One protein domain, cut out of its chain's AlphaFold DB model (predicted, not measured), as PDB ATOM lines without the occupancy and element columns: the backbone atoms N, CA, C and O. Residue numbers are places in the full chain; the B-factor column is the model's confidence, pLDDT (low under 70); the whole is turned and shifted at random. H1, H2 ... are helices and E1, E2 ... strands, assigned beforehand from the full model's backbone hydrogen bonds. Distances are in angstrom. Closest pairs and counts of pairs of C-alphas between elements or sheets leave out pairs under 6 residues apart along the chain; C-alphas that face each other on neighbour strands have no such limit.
ATOM      1  N   GLU A   4     -18.018 -29.561  54.053       90.56
ATOM      2  CA  GLU A   4     -18.997 -28.665  53.420       90.56
ATOM      3  C   GLU A   4     -19.651 -27.706  54.435       90.56
ATOM      4  O   GLU A   4     -19.728 -26.502  54.190       90.56
ATOM      5  N   GLU A   5     -20.073 -28.192  55.605       94.94
ATOM      6  CA  GLU A   5     -20.665 -27.378  56.671       94.94
ATOM      7  C   GLU A   5     -19.638 -26.411  57.267       94.94
ATOM      8  O   GLU A   5     -19.984 -25.265  57.574       94.94
ATOM      9  N   VAL A   6     -18.373 -26.830  57.410       96.56
ATOM     10  CA  VAL A   6     -17.288 -25.927  57.833       96.56
ATOM     11  C   VAL A   6     -17.143 -24.789  56.829       96.56
ATOM     12  O   VAL A   6     -17.157 -23.622  57.227       96.56
ATOM     13  N   TYR A   7     -17.081 -25.108  55.534       97.38
ATOM     14  CA  TYR A   7     -16.898 -24.103  54.487       97.38
ATOM     15  C   TYR A   7     -18.075 -23.134  54.423       97.38
ATOM     16  O   TYR A   7     -17.879 -21.919  54.351       97.38
ATOM     17  N   ALA A   8     -19.298 -23.658  54.535       98.12
ATOM     18  CA  ALA A   8     -20.508 -22.853  54.592       98.12
ATOM     19  C   ALA A   8     -20.500 -21.899  55.795       98.12
ATOM     20  O   ALA A   8     -20.800 -20.713  55.653       98.12
ATOM     21  N   ARG A   9     -20.133 -22.383  56.988       98.19
ATOM     22  CA  ARG A   9     -20.087 -21.563  58.211       98.19
ATOM     23  C   ARG A   9     -19.025 -20.471  58.132       98.19
ATOM     24  O   ARG A   9     -19.312 -19.341  58.532       98.19
ATOM     25  N   ASN A  10     -17.847 -20.781  57.597       98.12
ATOM     26  CA  ASN A  10     -16.787 -19.799  57.369       98.12
ATOM     27  C   ASN A  10     -17.259 -18.706  56.401       98.12
ATOM     28  O   ASN A  10     -17.178 -17.520  56.734       98.12
ATOM     29  N   ALA A  11     -17.858 -19.102  55.274       98.38
ATOM     30  CA  ALA A  11     -18.364 -18.178  54.266       98.38
ATOM     31  C   ALA A  11     -19.474 -17.278  54.813       98.38
ATOM     32  O   ALA A  11     -19.457 -16.064  54.622       98.38
ATOM     33  N   ILE A  12     -20.411 -17.846  55.574       98.62
ATOM     34  CA  ILE A  12     -21.490 -17.086  56.213       98.62
ATOM     35  C   ILE A  12     -20.940 -16.127  57.269       98.62
ATOM     36  O   ILE A  12     -21.401 -14.987  57.353       98.62
ATOM     37  N   SER A  13     -19.967 -16.558  58.077       98.38
ATOM     38  CA  SER A  13     -19.320 -15.687  59.061       98.38
ATOM     39  C   SER A  13     -18.649 -14.501  58.373       98.38
ATOM     40  O   SER A  13     -18.861 -13.358  58.776       98.38
ATOM     41  N   TRP A  14     -17.909 -14.759  57.295       97.88
ATOM     42  CA  TRP A  14     -17.273 -13.724  56.489       97.88
ATOM     43  C   TRP A  14     -18.299 -12.768  55.872       97.88
ATOM     44  O   TRP A  14     -18.196 -11.552  56.041       97.88
ATOM     45  N   ALA A  15     -19.347 -13.302  55.243       98.31
ATOM     46  CA  ALA A  15     -20.392 -12.510  54.604       98.31
ATOM     47  C   ALA A  15     -21.119 -11.611  55.620       98.31
ATOM     48  O   ALA A  15     -21.396 -10.445  55.339       98.31
ATOM     49  N   ARG A  16     -21.375 -12.116  56.835       98.38
ATOM     50  CA  ARG A  16     -22.013 -11.351  57.919       98.38
ATOM     51  C   ARG A  16     -21.197 -10.141  58.363       98.38
ATOM     52  O   ARG A  16     -21.799  -9.117  58.676       98.38
ATOM     53  N   MET A  17     -19.865 -10.223  58.357       97.06
ATOM     54  CA  MET A  17     -19.002  -9.076  58.684       97.06
ATOM     55  C   MET A  17     -19.125  -7.929  57.670       97.06
ATOM     56  O   MET A  17     -18.795  -6.794  57.994       97.06
ATOM     57  N   HIS A  18     -19.639  -8.212  56.472       96.94
ATOM     58  CA  HIS A  18     -19.768  -7.248  55.384       96.94
ATOM     59  C   HIS A  18     -21.177  -6.664  55.242       96.94
ATOM     60  O   HIS A  18     -21.386  -5.802  54.389       96.94
ATOM     61  N   VAL A  19     -22.149  -7.092  56.058       97.62
ATOM     62  CA  VAL A  19     -23.523  -6.560  56.013       97.62
ATOM     63  C   VAL A  19     -23.516  -5.040  56.174       97.62
ATOM     64  O   VAL A  19     -22.908  -4.493  57.088       97.62
ATOM     65  N   GLY A  20     -24.222  -4.353  55.277       96.38
ATOM     66  CA  GLY A  20     -24.268  -2.894  55.195       96.38
ATOM     67  C   GLY A  20     -23.233  -2.281  54.251       96.38
ATOM     68  O   GLY A  20     -23.421  -1.138  53.840       96.38
ATOM     69  N   SER A  21     -22.193  -3.021  53.851       95.19
ATOM     70  CA  SER A  21     -21.176  -2.531  52.917       95.19
ATOM     71  C   SER A  21     -21.752  -2.284  51.522       95.19
ATOM     72  O   SER A  21     -22.510  -3.100  50.997       95.19
ATOM     73  N   THR A  22     -21.352  -1.183  50.890       94.31
ATOM     74  CA  THR A  22     -21.678  -0.860  49.492       94.31
ATOM     75  C   THR A  22     -20.571  -1.260  48.517       94.31
ATOM     76  O   THR A  22     -20.756  -1.113  47.316       94.31
ATOM     77  N   ALA A  23     -19.439  -1.782  49.005       92.38
ATOM     78  CA  ALA A  23     -18.273  -2.130  48.182       92.38
ATOM     79  C   ALA A  23     -18.570  -3.168  47.087       92.38
ATOM     80  O   ALA A  23     -17.926  -3.195  46.043       92.38
ATOM     81  N   TYR A  24     -19.566  -4.019  47.330       92.06
ATOM     82  CA  TYR A  24     -20.003  -5.064  46.409       92.06
ATOM     83  C   TYR A  24     -21.274  -4.694  45.639       92.06
ATOM     84  O   TYR A  24     -21.914  -5.568  45.049       92.06
ATOM     85  N   ALA A  25     -21.689  -3.423  45.646       89.00
ATOM     86  CA  ALA A  25     -22.883  -3.014  44.920       89.00
ATOM     87  C   ALA A  25     -22.755  -3.405  43.437       89.00
ATOM     88  O   ALA A  25     -21.727  -3.157  42.809       89.00
ATOM     89  N   THR A  26     -23.785  -4.053  42.880       82.81
ATOM     90  CA  THR A  26     -23.806  -4.641  41.515       82.81
ATOM     91  C   THR A  26     -22.824  -5.799  41.252       82.81
ATOM     92  O   THR A  26     -22.722  -6.266  40.118       82.81
ATOM     93  N   ARG A  27     -22.124  -6.304  42.276       90.50
ATOM     94  CA  ARG A  27     -21.122  -7.385  42.183       90.50
ATOM     95  C   ARG A  27     -21.510  -8.594  43.044       90.50
ATOM     96  O   ARG A  27     -20.707  -9.100  43.823       90.50
ATOM     97  N   CYS A  28     -22.756  -9.047  42.912       96.00
ATOM     98  CA  CYS A  28     -23.324 -10.139  43.711       96.00
ATOM     99  C   CYS A  28     -22.521 -11.445  43.639       96.00
ATOM    100  O   CYS A  28     -22.302 -12.061  44.677       96.00
ATOM    101  N   LEU A  29     -22.044 -11.827  42.449       96.56
ATOM    102  CA  LEU A  29     -21.220 -13.024  42.274       96.56
ATOM    103  C   LEU A  29     -19.882 -12.897  43.004       96.56
ATOM    104  O   LEU A  29     -19.617 -13.699  43.888       96.56
ATOM    105  N   ALA A  30     -19.126 -11.830  42.734       95.50
ATOM    106  CA  ALA A  30     -17.840 -11.591  43.387       95.50
ATOM    107  C   ALA A  30     -17.953 -11.557  44.921       95.50
ATOM    108  O   ALA A  30     -17.069 -12.041  45.609       95.50
ATOM    109  N   PHE A  31     -19.053 -11.024  45.470       97.81
ATOM    110  CA  PHE A  31     -19.304 -11.066  46.914       97.81
ATOM    111  C   PHE A  31     -19.444 -12.494  47.453       97.81
ATOM    112  O   PHE A  31     -18.881 -12.821  48.496       97.81
ATOM    113  N   VAL A  32     -20.229 -13.332  46.772       98.19
ATOM    114  CA  VAL A  32     -20.453 -14.725  47.181       98.19
ATOM    115  C   VAL A  32     -19.180 -15.553  46.999       98.19
ATOM    116  O   VAL A  32     -18.856 -16.347  47.881       98.19
ATOM    117  N   GLU A  33     -18.446 -15.336  45.909       97.31
ATOM    118  CA  GLU A  33     -17.149 -15.969  45.655       97.31
ATOM    119  C   GLU A  33     -16.131 -15.556  46.717       97.31
ATOM    120  O   GLU A  33     -15.640 -16.432  47.413       97.31
ATOM    121  N   ASP A  34     -15.912 -14.260  46.971       96.69
ATOM    122  CA  ASP A  34     -14.995 -13.795  48.026       96.69
ATOM    123  C   ASP A  34     -15.365 -14.370  49.401       96.69
ATOM    124  O   ASP A  34     -14.483 -14.772  50.165       96.69
ATOM    125  N   ALA A  35     -16.662 -14.458  49.718       97.94
ATOM    126  CA  ALA A  35     -17.115 -15.062  50.964       97.94
ATOM    127  C   ALA A  35     -16.682 -16.523  51.080       97.94
ATOM    128  O   ALA A  35     -16.177 -16.927  52.127       97.94
ATOM    129  N   ILE A  36     -16.860 -17.320  50.028       97.75
ATOM    130  CA  ILE A  36     -16.489 -18.739  50.015       97.75
ATOM    131  C   ILE A  36     -14.970 -18.898  49.954       97.75
ATOM    132  O   ILE A  36     -14.392 -19.623  50.759       97.75
ATOM    133  N   GLU A  37     -14.323 -18.204  49.035       97.00
ATOM    134  CA  GLU A  37     -12.912 -18.329  48.714       97.00
ATOM    135  C   GLU A  37     -12.001 -17.835  49.835       97.00
ATOM    136  O   GLU A  37     -11.185 -18.595  50.363       97.00
ATOM    137  N   ARG A  38     -12.162 -16.574  50.258       96.00
ATOM    138  CA  ARG A  38     -11.251 -15.940  51.223       96.00
ATOM    139  C   ARG A  38     -11.371 -16.555  52.606       96.00
ATOM    140  O   ARG A  38     -10.373 -16.695  53.307       96.00
ATOM    141  N   SER A  39     -12.582 -16.944  53.002       96.31
ATOM    142  CA  SER A  39     -12.809 -17.564  54.311       96.31
ATOM    143  C   SER A  39     -12.314 -19.011  54.397       96.31
ATOM    144  O   SER A  39     -12.119 -19.510  55.506       96.31
ATOM    145  N   ASN A  40     -12.088 -19.669  53.254       96.38
ATOM    146  CA  ASN A  40     -11.648 -21.065  53.190       96.38
ATOM    147  C   ASN A  40     -10.266 -21.258  52.545       96.38
ATOM    148  O   ASN A  40      -9.761 -22.378  52.538       96.38
ATOM    149  N   GLY A  41      -9.624 -20.196  52.044       96.06
ATOM    150  CA  GLY A  41      -8.294 -20.273  51.430       96.06
ATOM    151  C   GLY A  41      -8.284 -21.077  50.131       96.06
ATOM    152  O   GLY A  41      -7.378 -21.882  49.896       96.06
ATOM    153  N   ILE A  42      -9.313 -20.897  49.306       96.50
ATOM    154  CA  ILE A  42      -9.496 -21.614  48.039       96.50
ATOM    155  C   ILE A  42      -9.856 -20.650  46.918       96.50
ATOM    156  O   ILE A  42     -10.353 -19.567  47.181       96.50
ATOM    157  N   GLU A  43      -9.662 -21.076  45.680       95.50
ATOM    158  CA  GLU A  43     -10.207 -20.451  44.478       95.50
ATOM    159  C   GLU A  43     -11.238 -21.393  43.862       95.50
ATOM    160  O   GLU A  43     -10.953 -22.584  43.673       95.50
ATOM    161  N   MET A  44     -12.432 -20.883  43.576       93.81
ATOM    162  CA  MET A  44     -13.497 -21.630  42.921       93.81
ATOM    163  C   MET A  44     -13.540 -21.326  41.423       93.81
ATOM    164  O   MET A  44     -13.080 -20.291  40.953       93.81
ATOM    165  N   PHE A  45     -14.091 -22.258  40.650       85.62
ATOM    166  CA  PHE A  45     -14.303 -22.056  39.222       85.62
ATOM    167  C   PHE A  45     -15.736 -21.591  38.974       85.62
ATOM    168  O   PHE A  45     -16.657 -22.376  39.178       85.62
ATOM    169  N   GLY A  46     -15.910 -20.360  38.494       83.94
ATOM    170  CA  GLY A  46     -17.206 -19.758  38.172       83.94
ATOM    171  C   GLY A  46     -17.287 -19.214  36.744       83.94
ATOM    172  O   GLY A  46     -16.351 -19.333  35.953       83.94
ATOM    173  N   GLY A  47     -18.444 -18.648  36.402       90.75
ATOM    174  CA  GLY A  47     -18.644 -17.885  35.165       90.75
ATOM    175  C   GLY A  47     -18.347 -16.394  35.344       90.75
ATOM    176  O   GLY A  47     -18.184 -15.920  36.462       90.75
ATOM    177  N   ASP A  48     -18.369 -15.629  34.252       91.75
ATOM    178  CA  ASP A  48     -18.115 -14.179  34.280       91.75
ATOM    179  C   ASP A  48     -19.256 -13.387  34.956       91.75
ATOM    180  O   ASP A  48     -19.089 -12.234  35.376       91.75
ATOM    181  N   ASP A  49     -20.449 -13.983  35.027       95.00
ATOM    182  CA  ASP A  49     -21.621 -13.435  35.701       95.00
ATOM    183  C   ASP A  49     -22.464 -14.514  36.403       95.00
ATOM    184  O   ASP A  49     -22.253 -15.724  36.258       95.00
ATOM    185  N   ALA A  50     -23.412 -14.072  37.235       97.25
ATOM    186  CA  ALA A  50     -24.216 -14.975  38.056       97.25
ATOM    187  C   ALA A  50     -25.116 -15.878  37.200       97.25
ATOM    188  O   ALA A  50     -25.359 -17.025  37.574       97.25
ATOM    189  N   ALA A  51     -25.587 -15.398  36.044       97.56
ATOM    190  CA  ALA A  51     -26.381 -16.211  35.130       97.56
ATOM    191  C   ALA A  51     -25.539 -17.319  34.481       97.56
ATOM    192  O   ALA A  51     -26.030 -18.430  34.281       97.56
ATOM    193  N   GLU A  52     -24.284 -17.040  34.128       97.50
ATOM    194  CA  GLU A  52     -23.350 -18.050  33.634       97.50
ATOM    195  C   GLU A  52     -22.980 -19.076  34.699       97.50
ATOM    196  O   GLU A  52     -23.108 -20.276  34.446       97.50
ATOM    197  N   SER A  53     -22.642 -18.621  35.904       97.75
ATOM    198  CA  SER A  53     -22.385 -19.501  37.046       97.75
ATOM    199  C   SER A  53     -23.575 -20.424  37.335       97.75
ATOM    200  O   SER A  53     -23.398 -21.630  37.495       97.75
ATOM    201  N   ALA A  54     -24.809 -19.906  37.291       98.00
ATOM    202  CA  ALA A  54     -26.018 -20.716  37.456       98.00
ATOM    203  C   ALA A  54     -26.116 -21.861  36.431       98.00
ATOM    204  O   ALA A  54     -26.554 -22.960  36.778       98.00
ATOM    205  N   ARG A  55     -25.698 -21.628  35.177       97.38
ATOM    206  CA  ARG A  55     -25.675 -22.659  34.123       97.38
ATOM    207  C   ARG A  55     -24.560 -23.676  34.348       97.38
ATOM    208  O   ARG A  55     -24.813 -24.869  34.228       97.38
ATOM    209  N   ILE A  56     -23.352 -23.223  34.689       96.94
ATOM    210  CA  ILE A  56     -22.195 -24.095  34.964       96.94
ATOM    211  C   ILE A  56     -22.499 -25.051  36.126       96.94
ATOM    212  O   ILE A  56     -22.199 -26.249  36.065       96.94
ATOM    213  N   TYR A  57     -23.140 -24.535  37.174       96.88
ATOM    214  CA  TYR A  57     -23.480 -25.300  38.371       96.88
ATOM    215  C   TYR A  57     -24.825 -26.033  38.298       96.88
ATOM    216  O   TYR A  57     -25.223 -26.634  39.297       96.88
ATOM    217  N   ASP A  58     -25.512 -25.979  37.151       97.00
ATOM    218  CA  ASP A  58     -26.828 -26.588  36.917       97.00
ATOM    219  C   ASP A  58     -27.865 -26.234  38.003       97.00
ATOM    220  O   ASP A  58     -28.577 -27.082  38.540       97.00
ATOM    221  N   ALA A  59     -27.941 -24.949  38.369       97.62
ATOM    222  CA  ALA A  59     -28.794 -24.480  39.464       97.62
ATOM    223  C   ALA A  59     -30.284 -24.797  39.239       97.62
ATOM    224  O   ALA A  59     -31.015 -25.065  40.192       97.62
ATOM    225  N   ALA A  60     -30.724 -24.824  37.978       97.44
ATOM    226  CA  ALA A  60     -32.103 -25.116  37.597       97.44
ATOM    227  C   ALA A  60     -32.549 -26.545  37.960       97.44
ATOM    228  O   ALA A  60     -33.752 -26.805  38.043       97.44
ATOM    229  N   ALA A  61     -31.609 -27.465  38.211       97.19
ATOM    230  CA  ALA A  61     -31.916 -28.814  38.675       97.19
ATOM    231  C   ALA A  61     -32.458 -28.848  40.114       97.19
ATOM    232  O   ALA A  61     -33.071 -29.844  40.507       97.19
ATOM    233  N   ASN A  62     -32.273 -27.778  40.897       97.31
ATOM    234  CA  ASN A  62     -32.757 -27.708  42.270       97.31
ATOM    235  C   ASN A  62     -33.738 -26.550  42.472       97.31
ATOM    236  O   ASN A  62     -33.549 -25.427  42.006       97.31
ATOM    237  N   SER A  63     -34.800 -26.831  43.222       92.19
ATOM    238  CA  SER A  63     -35.835 -25.866  43.588       92.19
ATOM    239  C   SER A  63     -36.269 -26.082  45.038       92.19
ATOM    240  O   SER A  63     -35.828 -27.023  45.700       92.19
ATOM    241  N   GLY A  64     -37.112 -25.191  45.560       91.50
ATOM    242  CA  GLY A  64     -37.522 -25.217  46.963       91.50
ATOM    243  C   GLY A  64     -36.463 -24.637  47.911       91.50
ATOM    244  O   GLY A  64     -35.561 -23.937  47.450       91.50
ATOM    245  N   PRO A  65     -36.583 -24.900  49.226       94.00
ATOM    246  CA  PRO A  65     -35.741 -24.268  50.237       94.00
ATOM    247  C   PRO A  65     -34.255 -24.624  50.061       94.00
ATOM    248  O   PRO A  65     -33.912 -25.809  50.104       94.00
ATOM    249  N   PRO A  66     -33.368 -23.631  49.881       96.81
ATOM    250  CA  PRO A  66     -31.946 -23.883  49.697       96.81
ATOM    251  C   PRO A  66     -31.277 -24.277  51.029       96.81
ATOM    252  O   PRO A  66     -31.485 -23.596  52.038       96.81
ATOM    253  N   PRO A  67     -30.437 -25.330  51.066       97.31
ATOM    254  CA  PRO A  67     -29.716 -25.712  52.280       97.31
ATOM    255  C   PRO A  67     -28.650 -24.672  52.661       97.31
ATOM    256  O   PRO A  67     -28.328 -23.777  51.877       97.31
ATOM    257  N   LEU A  68     -28.095 -24.789  53.872       97.94
ATOM    258  CA  LEU A  68     -27.012 -23.933  54.367       97.94
ATOM    259  C   LEU A  68     -25.843 -23.887  53.369       97.94
ATOM    260  O   LEU A  68     -25.381 -24.930  52.913       97.94
ATOM    261  N   GLY A  69     -25.361 -22.687  53.042       98.00
ATOM    262  CA  GLY A  69     -24.213 -22.494  52.152       98.00
ATOM    263  C   GLY A  69     -24.501 -22.673  50.658       98.00
ATOM    264  O   GLY A  69     -23.611 -22.423  49.853       98.00
ATOM    265  N   ALA A  70     -25.714 -23.068  50.258       98.31
ATOM    266  CA  ALA A  70     -26.074 -23.138  48.843       98.31
ATOM    267  C   ALA A  70     -26.023 -21.756  48.176       98.31
ATOM    268  O   ALA A  70     -26.410 -20.753  48.785       98.31
ATOM    269  N   LEU A  71     -25.610 -21.715  46.908       98.44
ATOM    270  CA  LEU A  71     -25.695 -20.506  46.090       98.44
ATOM    271  C   LEU A  71     -27.071 -20.482  45.424       98.44
ATOM    272  O   LEU A  71     -27.456 -21.426  44.730       98.44
ATOM    273  N   VAL A  72     -27.820 -19.410  45.658       98.50
ATOM    274  CA  VAL A  72     -29.205 -19.234  45.214       98.50
ATOM    275  C   VAL A  72     -29.233 -18.217  44.089       98.50
ATOM    276  O   VAL A  72     -28.820 -17.076  44.291       98.50
ATOM    277  N   PHE A  73     -29.716 -18.627  42.921       98.25
ATOM    278  CA  PHE A  73     -29.629 -17.852  41.692       98.25
ATOM    279  C   PHE A  73     -30.988 -17.318  41.250       98.25
ATOM    280  O   PHE A  73     -32.034 -17.952  41.410       98.25
ATOM    281  N   TYR A  74     -30.943 -16.151  40.619       97.88
ATOM    282  CA  TYR A  74     -32.079 -15.492  40.000       97.88
ATOM    283  C   TYR A  74     -31.672 -14.981  38.625       97.88
ATOM    284  O   TYR A  74     -30.559 -14.485  38.453       97.88
ATOM    285  N   ASP A  75     -32.587 -15.028  37.668       97.56
ATOM    286  CA  ASP A  75     -32.463 -14.230  36.459       97.56
ATOM    287  C   ASP A  75     -32.606 -12.754  36.823       97.56
ATOM    288  O   ASP A  75     -33.521 -12.355  37.550       97.56
ATOM    289  N   SER A  76     -31.701 -11.944  36.280       96.19
ATOM    290  CA  SER A  76     -31.669 -10.496  36.454       96.19
ATOM    291  C   SER A  76     -31.347  -9.863  35.109       96.19
ATOM    292  O   SER A  76     -30.195  -9.825  34.669       96.19
ATOM    293  N   VAL A  77     -32.396  -9.434  34.405       96.75
ATOM    294  CA  VAL A  77     -32.282  -8.838  33.072       96.75
ATOM    295  C   VAL A  77     -32.244  -7.328  33.201       96.75
ATOM    296  O   VAL A  77     -33.177  -6.715  33.718       96.75
ATOM    297  N   GLY A  78     -31.195  -6.712  32.676       94.31
ATOM    298  CA  GLY A  78     -31.040  -5.269  32.740       94.31
ATOM    299  C   GLY A  78     -29.930  -4.761  31.847       94.31
ATOM    300  O   GLY A  78     -29.200  -5.532  31.220       94.31
ATOM    301  N   GLU A  79     -29.848  -3.439  31.761       91.25
ATOM    302  CA  GLU A  79     -28.815  -2.754  30.999       91.25
ATOM    303  C   GLU A  79     -27.597  -2.488  31.885       91.25
ATOM    304  O   GLU A  79     -27.701  -1.884  32.954       91.25
ATOM    305  N   MET A  80     -26.435  -2.951  31.437       86.50
ATOM    306  CA  MET A  80     -25.152  -2.679  32.076       86.50
ATOM    307  C   MET A  80     -24.097  -2.507  30.985       86.50
ATOM    308  O   MET A  80     -24.027  -3.315  30.061       86.50
ATOM    309  N   LEU A  81     -23.289  -1.443  31.076       83.44
ATOM    310  CA  LEU A  81     -22.238  -1.120  30.096       83.44
ATOM    311  C   LEU A  81     -22.750  -1.102  28.636       83.44
ATOM    312  O   LEU A  81     -22.083  -1.583  27.724       83.44
ATOM    313  N   GLY A  82     -23.965  -0.581  28.418       87.00
ATOM    314  CA  GLY A  82     -24.600  -0.490  27.096       87.00
ATOM    315  C   GLY A  82     -25.115  -1.817  26.526       87.00
ATOM    316  O   GLY A  82     -25.510  -1.867  25.363       87.00
ATOM    317  N   ASN A  83     -25.119  -2.896  27.315       89.12
ATOM    318  CA  ASN A  83     -25.632  -4.197  26.904       89.12
ATOM    319  C   ASN A  83     -26.796  -4.638  27.799       89.12
ATOM    320  O   ASN A  83     -26.653  -4.757  29.020       89.12
ATOM    321  N   ARG A  84     -27.951  -4.912  27.182       94.88
ATOM    322  CA  ARG A  84     -29.112  -5.490  27.860       94.88
ATOM    323  C   ARG A  84     -29.105  -7.006  27.703       94.88
ATOM    324  O   ARG A  84     -29.359  -7.519  26.614       94.88
ATOM    325  N   ARG A  85     -28.891  -7.724  28.803       95.88
ATOM    326  CA  ARG A  85     -28.969  -9.193  28.854       95.88
ATOM    327  C   ARG A  85     -29.320  -9.676  30.259       95.88
ATOM    328  O   ARG A  85     -29.463  -8.869  31.173       95.88
ATOM    329  N   ASN A  86     -29.466 -10.990  30.417       96.94
ATOM    330  CA  ASN A  86     -29.517 -11.619  31.734       96.94
ATOM    331  C   ASN A  86     -28.101 -11.690  32.321       96.94
ATOM    332  O   ASN A  86     -27.278 -12.452  31.818       96.94
ATOM    333  N   TRP A  87     -27.836 -10.892  33.351       95.69
ATOM    334  CA  TRP A  87     -26.587 -10.910  34.126       95.69
ATOM    335  C   TRP A  87     -26.676 -11.841  35.341       95.69
ATOM    336  O   TRP A  87     -25.668 -12.239  35.917       95.69
ATOM    337  N   GLY A  88     -27.904 -12.192  35.719       96.75
ATOM    338  CA  GLY A  88     -28.206 -12.976  36.901       96.75
ATOM    339  C   GLY A  88     -27.998 -12.209  38.204       96.75
ATOM    340  O   GLY A  88     -27.475 -11.095  38.252       96.75
ATOM    341  N   HIS A  89     -28.439 -12.830  39.284       97.44
ATOM    342  CA  HIS A  89     -28.182 -12.410  40.651       97.44
ATOM    343  C   HIS A  89     -27.966 -13.651  41.510       97.44
ATOM    344  O   HIS A  89     -28.584 -14.685  41.256       97.44
ATOM    345  N   VAL A  90     -27.098 -13.559  42.514       98.19
ATOM    346  CA  VAL A  90     -26.794 -14.679  43.407       98.19
ATOM    347  C   VAL A  90     -26.729 -14.233  44.863       98.19
ATOM    348  O   VAL A  90     -26.309 -13.115  45.170       98.19
ATOM    349  N   GLY A  91     -27.165 -15.113  45.760       98.19
ATOM    350  CA  GLY A  91     -27.000 -14.988  47.206       98.19
ATOM    351  C   GLY A  91     -26.530 -16.294  47.842       98.19
ATOM    352  O   GLY A  91     -26.718 -17.370  47.280       98.19
ATOM    353  N   LEU A  92     -25.936 -16.195  49.029       98.69
ATOM    354  CA  LEU A  92     -25.497 -17.331  49.835       98.69
ATOM    355  C   LEU A  92     -26.579 -17.683  50.864       98.69
ATOM    356  O   LEU A  92     -26.965 -16.841  51.679       98.69
ATOM    357  N   SER A  93     -27.077 -18.917  50.838       98.56
ATOM    358  CA  SER A  93     -28.129 -19.385  51.745       98.56
ATOM    359  C   SER A  93     -27.644 -19.509  53.189       98.56
ATOM    360  O   SER A  93     -26.600 -20.101  53.469       98.56
ATOM    361  N   LEU A  94     -28.460 -19.015  54.122       98.38
ATOM    362  CA  LEU A  94     -28.263 -19.174  55.565       98.38
ATOM    363  C   LEU A  94     -28.918 -20.454  56.116       98.38
ATOM    364  O   LEU A  94     -28.822 -20.724  57.310       98.38
ATOM    365  N   GLY A  95     -29.565 -21.252  55.258       97.06
ATOM    366  CA  GLY A  95     -30.204 -22.524  55.614       97.06
ATOM    367  C   GLY A  95     -31.566 -22.404  56.306       97.06
ATOM    368  O   GLY A  95     -32.209 -23.419  56.555       97.06
ATOM    369  N   ASP A  96     -32.028 -21.185  56.585       96.38
ATOM    370  CA  ASP A  96     -33.314 -20.886  57.231       96.38
ATOM    371  C   ASP A  96     -34.333 -20.224  56.282       96.38
ATOM    372  O   ASP A  96     -35.355 -19.707  56.723       96.38
ATOM    373  N   GLY A  97     -34.059 -20.250  54.972       95.06
ATOM    374  CA  GLY A  97     -34.843 -19.552  53.946       95.06
ATOM    375  C   GLY A  97     -34.358 -18.129  53.658       95.06
ATOM    376  O   GLY A  97     -34.788 -17.532  52.669       95.06
ATOM    377  N   SER A  98     -33.420 -17.607  54.450       97.94
ATOM    378  CA  SER A  98     -32.762 -16.331  54.180       97.94
ATOM    379  C   SER A  98     -31.514 -16.518  53.318       97.94
ATOM    380  O   SER A  98     -30.827 -17.540  53.388       97.94
ATOM    381  N   VAL A  99     -31.174 -15.489  52.547       98.19
ATOM    382  CA  VAL A  99     -29.927 -15.394  51.784       98.19
ATOM    383  C   VAL A  99     -29.205 -14.098  52.117       98.19
ATOM    384  O   VAL A  99     -29.827 -13.046  52.253       98.19
ATOM    385  N   ILE A 100     -27.880 -14.163  52.227       98.62
ATOM    386  CA  ILE A 100     -27.017 -12.981  52.267       98.62
ATOM    387  C   ILE A 100     -26.473 -12.705  50.865       98.62
ATOM    388  O   ILE A 100     -25.969 -13.604  50.195       98.62
ATOM    389  N   HIS A 101     -26.604 -11.472  50.389       97.75
ATOM    390  CA  HIS A 101     -26.243 -11.107  49.019       97.75
ATOM    391  C   HIS A 101     -25.873  -9.627  48.919       97.75
ATOM    392  O   HIS A 101     -26.258  -8.821  49.769       97.75
ATOM    393  N   ALA A 102     -25.161  -9.260  47.853       96.19
ATOM    394  CA  ALA A 102     -24.901  -7.866  47.519       96.19
ATOM    395  C   ALA A 102     -25.908  -7.363  46.475       96.19
ATOM    396  O   ALA A 102     -26.044  -7.949  45.402       96.19
ATOM    397  N   TRP A 103     -26.622  -6.285  46.798       92.38
ATOM    398  CA  TRP A 103     -27.549  -5.598  45.894       92.38
ATOM    399  C   TRP A 103     -27.081  -4.153  45.675       92.38
ATOM    400  O   TRP A 103     -26.094  -3.923  44.979       92.38
ATOM    401  N   ASP A 104     -27.733  -3.190  46.328       90.38
ATOM    402  CA  ASP A 104     -27.255  -1.819  46.554       90.38
ATOM    403  C   ASP A 104     -26.235  -1.757  47.703       90.38
ATOM    404  O   ASP A 104     -25.317  -0.941  47.714       90.38
ATOM    405  N   ARG A 105     -26.401  -2.662  48.666       94.56
ATOM    406  CA  ARG A 105     -25.478  -2.978  49.754       94.56
ATOM    407  C   ARG A 105     -25.549  -4.471  50.040       94.56
ATOM    408  O   ARG A 105     -26.492  -5.141  49.610       94.56
ATOM    409  N   VAL A 106     -24.591  -4.986  50.794       97.31
ATOM    410  CA  VAL A 106     -24.687  -6.329  51.366       97.31
ATOM    411  C   VAL A 106     -25.821  -6.347  52.385       97.31
ATOM    412  O   VAL A 106     -25.868  -5.513  53.293       97.31
ATOM    413  N   ARG A 107     -26.748  -7.287  52.238       97.00
ATOM    414  CA  ARG A 107     -27.913  -7.418  53.114       97.00
ATOM    415  C   ARG A 107     -28.422  -8.854  53.147       97.00
ATOM    416  O   ARG A 107     -27.968  -9.700  52.379       97.00
ATOM    417  N   ILE A 108     -29.336  -9.105  54.076       97.94
ATOM    418  CA  ILE A 108     -29.990 -10.396  54.262       97.94
ATOM    419  C   ILE A 108     -31.464 -10.208  53.934       97.94
ATOM    420  O   ILE A 108     -32.109  -9.352  54.535       97.94
ATOM    421  N   ASP A 109     -31.968 -11.015  53.010       97.00
ATOM    422  CA  ASP A 109     -33.369 -11.034  52.600       97.00
ATOM    423  C   ASP A 109     -33.892 -12.476  52.589       97.00
ATOM    424  O   ASP A 109     -33.123 -13.437  52.515       97.00
ATOM    425  N   ASP A 110     -35.213 -12.633  52.631       96.44
ATOM    426  CA  ASP A 110     -35.855 -13.913  52.337       96.44
ATOM    427  C   ASP A 110     -35.692 -14.258  50.845       96.44
ATOM    428  O   ASP A 110     -35.925 -13.424  49.962       96.44
ATOM    429  N   HIS A 111     -35.300 -15.501  50.556       94.38
ATOM    430  CA  HIS A 111     -34.972 -15.927  49.194       94.38
ATOM    431  C   HIS A 111     -36.175 -15.896  48.232       94.38
ATOM    432  O   HIS A 111     -35.991 -15.768  47.022       94.38
ATOM    433  N   ILE A 112     -37.410 -15.992  48.725       92.69
ATOM    434  CA  ILE A 112     -38.617 -15.887  47.894       92.69
ATOM    435  C   ILE A 112     -38.967 -14.411  47.700       92.69
ATOM    436  O   ILE A 112     -39.278 -13.980  46.587       92.69
ATOM    437  N   ALA A 113     -38.877 -13.620  48.770       93.12
ATOM    438  CA  ALA A 113     -39.199 -12.198  48.758       93.12
ATOM    439  C   ALA A 113     -38.306 -11.385  47.808       93.12
ATOM    440  O   ALA A 113     -38.765 -10.365  47.291       93.12
ATOM    441  N   LEU A 114     -37.086 -11.856  47.507       91.19
ATOM    442  CA  LEU A 114     -36.179 -11.244  46.525       91.19
ATOM    443  C   LEU A 114     -36.838 -10.966  45.163       91.19
ATOM    444  O   LEU A 114     -36.582  -9.924  44.561       91.19
ATOM    445  N   ALA A 115     -37.736 -11.840  44.700       91.44
ATOM    446  CA  ALA A 115     -38.455 -11.652  43.435       91.44
ATOM    447  C   ALA A 115     -39.426 -10.453  43.445       91.44
ATOM    448  O   ALA A 115     -39.850  -9.983  42.392       91.44
ATOM    449  N   SER A 116     -39.785  -9.951  44.629       91.75
ATOM    450  CA  SER A 116     -40.735  -8.843  44.813       91.75
ATOM    451  C   SER A 116     -40.058  -7.499  45.074       91.75
ATOM    452  O   SER A 116     -40.739  -6.491  45.271       91.75
ATOM    453  N   ILE A 117     -38.728  -7.457  45.112       89.44
ATOM    454  CA  ILE A 117     -37.996  -6.233  45.421       89.44
ATOM    455  C   ILE A 117     -37.950  -5.351  44.182       89.44
ATOM    456  O   ILE A 117     -37.727  -5.826  43.069       89.44
ATOM    457  N   ALA A 118     -38.163  -4.049  44.383       89.75
ATOM    458  CA  ALA A 118     -38.103  -3.076  43.308       89.75
ATOM    459  C   ALA A 118     -36.714  -3.108  42.635       89.75
ATOM    460  O   ALA A 118     -35.705  -2.886  43.317       89.75
ATOM    461  N   PRO A 119     -36.644  -3.381  41.321       90.06
ATOM    462  CA  PRO A 119     -35.386  -3.356  40.598       90.06
ATOM    463  C   PRO A 119     -34.899  -1.916  40.405       90.06
ATOM    464  O   PRO A 119     -35.672  -0.955  40.473       90.06
ATOM    465  N   ALA A 120     -33.603  -1.759  40.136       87.75
ATOM    466  CA  ALA A 120     -33.064  -0.474  39.709       87.75
ATOM    467  C   ALA A 120     -33.684  -0.042  38.359       87.75
ATOM    468  O   ALA A 120     -34.110  -0.895  37.573       87.75
ATOM    469  N   PRO A 121     -33.724   1.264  38.034       88.81
ATOM    470  CA  PRO A 121     -34.176   1.723  36.722       88.81
ATOM    471  C   PRO A 121     -33.459   0.992  35.576       88.81
ATOM    472  O   PRO A 121     -32.239   0.854  35.589       88.81
ATOM    473  N   GLY A 122     -34.222   0.504  34.594       89.62
ATOM    474  CA  GLY A 122     -33.695  -0.273  33.462       89.62
ATOM    475  C   GLY A 122     -33.576  -1.786  33.703       89.62
ATOM    476  O   GLY A 122     -33.325  -2.530  32.749       89.62
ATOM    477  N   TRP A 123     -33.819  -2.258  34.928       94.12
ATOM    478  CA  TRP A 123     -33.792  -3.676  35.295       94.12
ATOM    479  C   TRP A 123     -35.200  -4.260  35.444       94.12
ATOM    480  O   TRP A 123     -36.143  -3.582  35.853       94.12
ATOM    481  N   GLU A 124     -35.348  -5.532  35.085       95.25
ATOM    482  CA  GLU A 124     -36.544  -6.328  35.360       95.25
ATOM    483  C   GLU A 124     -36.527  -6.857  36.800       95.25
ATOM    484  O   GLU A 124     -35.478  -6.945  37.436       95.25
ATOM    485  N   ALA A 125     -37.702  -7.225  37.315       95.12
ATOM    486  CA  ALA A 125     -37.798  -7.926  38.591       95.12
ATOM    487  C   ALA A 125     -37.072  -9.281  38.524       95.12
ATOM    488  O   ALA A 125     -37.103  -9.956  37.488       95.12
ATOM    489  N   LEU A 126     -36.462  -9.679  39.643       96.12
ATOM    490  CA  LEU A 126     -35.763 -10.956  39.751       96.12
ATOM    491  C   LEU A 126     -36.721 -12.131  39.531       96.12
ATOM    492  O   LEU A 126     -37.849 -12.128  40.027       96.12
ATOM    493  N   ARG A 127     -36.252 -13.169  38.834       96.88
ATOM    494  CA  ARG A 127     -36.987 -14.438  38.685       96.88
ATOM    495  C   ARG A 127     -36.147 -15.583  39.240       96.88
ATOM    496  O   ARG A 127     -34.984 -15.663  38.871       96.88
ATOM    497  N   PRO A 128     -36.679 -16.465  40.103       96.56
ATOM    498  CA  PRO A 128     -35.906 -17.593  40.622       96.56
ATOM    499  C   PRO A 128     -35.344 -18.469  39.493       96.56
ATOM    500  O   PRO A 128     -36.100 -18.903  38.626       96.56
ATOM    501  N   ALA A 129     -34.037 -18.738  39.530       97.25
ATOM    502  CA  ALA A 129     -33.332 -19.602  38.576       97.25
ATOM    503  C   ALA A 129     -32.888 -20.942  39.198       97.25
ATOM    504  O   ALA A 129     -32.331 -21.792  38.508       97.25
ATOM    505  N   GLY A 130     -33.160 -21.139  40.492       97.75
ATOM    506  CA  GLY A 130     -32.819 -22.345  41.247       97.75
ATOM    507  C   GLY A 130     -31.648 -22.122  42.199       97.75
ATOM    508  O   GLY A 130     -31.278 -20.989  42.509       97.75
ATOM    509  N   TRP A 131     -31.072 -23.208  42.701       98.44
ATOM    510  CA  TRP A 131     -29.918 -23.154  43.597       98.44
ATOM    511  C   TRP A 131     -28.947 -24.297  43.315       98.44
ATOM    512  O   TRP A 131     -29.311 -25.318  42.737       98.44
ATOM    513  N   THR A 132     -27.693 -24.139  43.726       97.69
ATOM    514  CA  THR A 132     -26.690 -25.209  43.655       97.69
ATOM    515  C   THR A 132     -26.114 -25.480  45.047       97.69
ATOM    516  O   THR A 132     -25.898 -24.532  45.813       97.69
ATOM    517  N   PRO A 133     -25.912 -26.753  45.440       97.06
ATOM    518  CA  PRO A 133     -25.299 -27.064  46.724       97.06
ATOM    519  C   PRO A 133     -23.832 -26.621  46.737       97.06
ATOM    520  O   PRO A 133     -23.160 -26.668  45.706       97.06
ATOM    521  N   LEU A 134     -23.317 -26.244  47.910       96.81
ATOM    522  CA  LEU A 134     -21.956 -25.724  48.040       96.81
ATOM    523  C   LEU A 134     -20.919 -26.707  47.483       96.81
ATOM    524  O   LEU A 134     -20.065 -26.305  46.697       96.81
ATOM    525  N   ARG A 135     -21.055 -28.008  47.774       95.75
ATOM    526  CA  ARG A 135     -20.169 -29.046  47.217       95.75
ATOM    527  C   ARG A 135     -20.018 -28.982  45.696       95.75
ATOM    528  O   ARG A 135     -18.924 -29.224  45.206       95.75
ATOM    529  N   ARG A 136     -21.081 -28.641  44.953       95.81
ATOM    530  CA  ARG A 136     -21.055 -28.583  43.483       95.81
ATOM    531  C   ARG A 136     -20.253 -27.382  42.993       95.81
ATOM    532  O   ARG A 136     -19.545 -27.500  41.997       95.81
ATOM    533  N   ALA A 137     -20.366 -26.256  43.694       94.38
ATOM    534  CA  ALA A 137     -19.611 -25.040  43.411       94.38
ATOM    535  C   ALA A 137     -18.125 -25.162  43.810       94.38
ATOM    536  O   ALA A 137     -17.276 -24.471  43.261       94.38
ATOM    537  N   LEU A 138     -17.802 -26.070  44.737       95.25
ATOM    538  CA  LEU A 138     -16.430 -26.375  45.156       95.25
ATOM    539  C   LEU A 138     -15.722 -27.414  44.271       95.25
ATOM    540  O   LEU A 138     -14.522 -27.645  44.446       95.25
ATOM    541  N   GLU A 139     -16.428 -28.071  43.346       94.56
ATOM    542  CA  GLU A 139     -15.829 -29.068  42.453       94.56
ATOM    543  C   GLU A 139     -14.715 -28.439  41.606       94.56
ATOM    544  O   GLU A 139     -14.945 -27.508  40.840       94.56
ATOM    545  N   GLY A 140     -13.496 -28.971  41.735       92.00
ATOM    546  CA  GLY A 140     -12.324 -28.457  41.021       92.00
ATOM    547  C   GLY A 140     -11.673 -27.224  41.651       92.00
ATOM    548  O   GLY A 140     -10.727 -26.704  41.065       92.00
ATOM    549  N   SER A 141     -12.130 -26.785  42.831       95.44
ATOM    550  CA  SER A 141     -11.460 -25.719  43.582       95.44
ATOM    551  C   SER A 141     -10.018 -26.088  43.934       95.44
ATOM    552  O   SER A 141      -9.676 -27.257  44.147       95.44
ATOM    553  N   VAL A 142      -9.163 -25.073  43.992       95.62
ATOM    554  CA  VAL A 142      -7.739 -25.223  44.312       95.62
ATOM    555  C   VAL A 142      -7.374 -24.358  45.514       95.62
ATOM    556  O   VAL A 142      -7.972 -23.302  45.701       95.62
ATOM    557  N   PRO A 143      -6.400 -24.759  46.348       96.62
ATOM    558  CA  PRO A 143      -5.916 -23.898  47.421       96.62
ATOM    559  C   PRO A 143      -5.372 -22.574  46.877       96.62
ATOM    560  O   PRO A 143      -4.601 -22.567  45.915       96.62
ATOM    561  N   LYS A 144      -5.710 -21.467  47.539       95.31
ATOM    562  CA  LYS A 144      -5.214 -20.128  47.218       95.31
ATOM    563  C   LYS A 144      -4.926 -19.353  48.494       95.31
ATOM    564  O   LYS A 144      -5.726 -19.323  49.425       95.31
ATOM    565  N   VAL A 145      -3.755 -18.729  48.532       91.56
ATOM    566  CA  VAL A 145      -3.363 -17.854  49.637       91.56
ATOM    567  C   VAL A 145      -3.824 -16.445  49.298       91.56
ATOM    568  O   VAL A 145      -3.340 -15.851  48.338       91.56
ATOM    569  N   TYR A 146      -4.758 -15.935  50.092       87.38
ATOM    570  CA  TYR A 146      -5.153 -14.533  50.077       87.38
ATOM    571  C   TYR A 146      -4.294 -13.780  51.089       87.38
ATOM    572  O   TYR A 146      -4.026 -14.296  52.177       87.38
ATOM    573  N   ASP A 147      -3.840 -12.583  50.728       84.44
ATOM    574  CA  ASP A 147      -3.111 -11.730  51.661       84.44
ATOM    575  C   ASP A 147      -4.067 -11.283  52.779       84.44
ATOM    576  O   ASP A 147      -5.164 -10.794  52.516       84.44
ATOM    577  N   THR A 148      -3.673 -11.492  54.036       70.81
ATOM    578  CA  THR A 148      -4.494 -11.137  55.200       70.81
ATOM    579  C   THR A 148      -4.625  -9.631  55.391       70.81
ATOM    580  O   THR A 148      -5.565  -9.195  56.053       70.81
ATOM    581  N   ASP A 149      -3.703  -8.853  54.818       71.38
ATOM    582  CA  ASP A 149      -3.744  -7.391  54.842       71.38
ATOM    583  C   ASP A 149      -4.560  -6.814  53.667       71.38
ATOM    584  O   ASP A 149      -4.836  -5.612  53.626       71.38
ATOM    585  N   GLU A 150      -4.982  -7.655  52.714       76.25
ATOM    586  CA  GLU A 150      -5.836  -7.240  51.604       76.25
ATOM    587  C   GLU A 150      -7.301  -7.146  52.055       76.25
ATOM    588  O   GLU A 150      -8.002  -8.146  52.244       76.25
ATOM    589  N   ASP A 151      -7.791  -5.913  52.183       85.50
ATOM    590  CA  ASP A 151      -9.208  -5.644  52.407       85.50
ATOM    591  C   ASP A 151     -10.002  -5.933  51.124       85.50
ATOM    592  O   ASP A 151     -10.025  -5.144  50.176       85.50
ATOM    593  N   ALA A 152     -10.684  -7.078  51.111       87.31
ATOM    594  CA  ALA A 152     -11.530  -7.517  50.006       87.31
ATOM    595  C   ALA A 152     -12.596  -6.480  49.619       87.31
ATOM    596  O   ALA A 152     -12.863  -6.284  48.433       87.31
ATOM    597  N   ALA A 153     -13.173  -5.770  50.595       86.31
ATOM    598  CA  ALA A 153     -14.136  -4.714  50.320       86.31
ATOM    599  C   ALA A 153     -13.454  -3.507  49.660       86.31
ATOM    600  O   ALA A 153     -14.013  -2.922  48.733       86.31
ATOM    601  N   ALA A 154     -12.236  -3.151  50.071       88.62
ATOM    602  CA  ALA A 154     -11.465  -2.110  49.392       88.62
ATOM    603  C   ALA A 154     -11.115  -2.511  47.947       88.62
ATOM    604  O   ALA A 154     -11.308  -1.706  47.032       88.62
ATOM    605  N   THR A 155     -10.686  -3.758  47.717       88.75
ATOM    606  CA  THR A 155     -10.425  -4.295  46.369       88.75
ATOM    607  C   THR A 155     -11.696  -4.283  45.512       88.75
ATOM    608  O   THR A 155     -11.680  -3.792  44.381       88.75
ATOM    609  N   ALA A 156     -12.825  -4.757  46.049       88.12
ATOM    610  CA  ALA A 156     -14.104  -4.774  45.346       88.12
ATOM    611  C   ALA A 156     -14.583  -3.361  44.979       88.12
ATOM    612  O   ALA A 156     -15.030  -3.141  43.848       88.12
ATOM    613  N   LEU A 157     -14.424  -2.401  45.898       87.38
ATOM    614  CA  LEU A 157     -14.754  -0.998  45.669       87.38
ATOM    615  C   LEU A 157     -13.875  -0.390  44.569       87.38
ATOM    616  O   LEU A 157     -14.407   0.232  43.654       87.38
ATOM    617  N   ALA A 158     -12.558  -0.611  44.611       87.12
ATOM    618  CA  ALA A 158     -11.642  -0.134  43.575       87.12
ATOM    619  C   ALA A 158     -12.028  -0.684  42.192       87.12
ATOM    620  O   ALA A 158     -12.205   0.076  41.241       87.12
ATOM    621  N   MET A 159     -12.291  -1.992  42.098       86.06
ATOM    622  CA  MET A 159     -12.756  -2.613  40.855       86.06
ATOM    623  C   MET A 159     -14.128  -2.099  40.398       86.06
ATOM    624  O   MET A 159     -14.436  -2.136  39.205       86.06
ATOM    625  N   GLN A 160     -15.004  -1.691  41.320       82.81
ATOM    626  CA  GLN A 160     -16.283  -1.071  40.983       82.81
ATOM    627  C   GLN A 160     -16.071   0.327  40.388       82.81
ATOM    628  O   GLN A 160     -16.661   0.634  39.352       82.81
ATOM    629  N   THR A 161     -15.217   1.144  41.010       84.25
ATOM    630  CA  THR A 161     -14.861   2.482  40.522       84.25
ATOM    631  C   THR A 161     -14.237   2.418  39.130       84.25
ATOM    632  O   THR A 161     -14.683   3.135  38.235       84.25
ATOM    633  N   ASP A 162     -13.293   1.503  38.908       84.62
ATOM    634  CA  ASP A 162     -12.645   1.322  37.604       84.62
ATOM    635  C   ASP A 162     -13.638   0.894  36.513       84.62
ATOM    636  O   ASP A 162     -13.545   1.336  35.367       84.62
ATOM    637  N   ARG A 163     -14.617   0.043  36.857       78.62
ATOM    638  CA  ARG A 163     -15.589  -0.507  35.898       78.62
ATOM    639  C   ARG A 163     -16.608   0.518  35.412       78.62
ATOM    640  O   ARG A 163     -17.030   0.435  34.260       78.62
ATOM    641  N   PHE A 164     -17.055   1.422  36.281       77.12
ATOM    642  CA  PHE A 164     -18.127   2.365  35.951       77.12
ATOM    643  C   PHE A 164     -17.639   3.783  35.657       77.12
ATOM    644  O   PHE A 164     -18.409   4.557  35.094       77.12
ATOM    645  N   GLY A 165     -16.372   4.093  35.951       64.94
ATOM    646  CA  GLY A 165     -15.855   5.456  35.896       64.94
ATOM    647  C   GLY A 165     -16.477   6.313  37.003       64.94
ATOM    648  O   GLY A 165     -17.673   6.228  37.277       64.94
TER     649      GLY A 165
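AT A GLANCE: This is residues 4 to 165 of the 166 residues of the protein "Cell wall-associated NlpC family hydrolase" of Microbacterium pumilum (UniProt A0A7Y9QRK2). A strongly twisted, curled sheet of five strands has H1, H2 and H3 packed over one face, H2 running along its strands. E1 runs on into E2 and E3 runs on into E4, with E2 and E3 a small hairpin past one end of the sheet, and H6 lies beside H2, off the sheet, after a long link. The 162 printed residues hold, in order, H1 H2 H3 E1 E2 E3 E4 E5 E6 H4 E7 H5 H6, with the class mixed, helices and strands. The antiparallel sheet has the order E6 E5 E4 E1 E7. The whole is compact, with a radius of gyration of the C-alphas of 14.6 A and spans of 38 by 38 by 27 A.

IN THESE COORDINATES: H1, residues 4 to 17, begins with C-alpha 4 at (-18.997, -28.665, 53.420) and is 20.3 A long. H2, residues 28 to 40, is 18.6 A long, and H3 holds residues 50 to 56. E1, residues 71 to 75, E2, 77 to 80, E3, 83 to 86, E4, 89 to 93, E5, 98 to 102, and E6, 106 to 110, follow. H4 holds residues 113 to 116; E7, residues 127 to 132, is 15.7 A long and begins with C-alpha 127 at (-36.987, -14.438, 38.685). H5 holds residues 134 to 137. H6, residues 152 to 164, is 18.4 A long and ends with C-alpha 164 at (-18.127, 2.365, 35.951).

HOW THE PARTS SIT: E4, E5 and E6 form a meander, each strand the antiparallel neighbour of the one before. N 100 and O 92 are 2.9 A apart, and N 99 and O 109 2.8 A, within hydrogen-bond range. E4 and E1 have N 72 and O 91 at 2.8 A; E1 and E7 have N 73 and O 130 at 2.9 A; the hairpin E2 and E3 has N 80 and O 83 at 3.0 A. H1, H2 and H3 on one face make two layers, helices over a sheet. H2 is over E5 and E4 at a height over the sheet of 9.4 A, its closest C-alphas to E5 being Cys 28 and Ala 102, 4.7 A apart. H3 runs across the strands, over E1, at 64 degrees on the local plane. H1 touches H2 at a steep tilt of 63 degrees, opposite ways; the closest C-alphas, of Ala 11 and Ile 36, are 4.7 A apart. H6 is close to H2 but not clearly touching, with the C-alphas of Asp 34 and Ala 152 closest at 7.4 A. H4 is on the sheet but over none of its strands, and H5 only grazes it. Every O i to N i+4 pair is within hydrogen-bond range in H1, H3 and H6, and 8 of 9 are in H2; H4 and H5 are too short for such a pair.

THE WHOLE: The C-alphas farthest apart, of Val 6 and Gly 82, are 40.6 A apart. The printed part has no cut. The links H3 to E1 and H5 to H6 are long, and residues 42 to 43 pair antiparallel with residues 142 to 143. Mean pLDDT of the printed part is 93.7, and residue 165 is under 70.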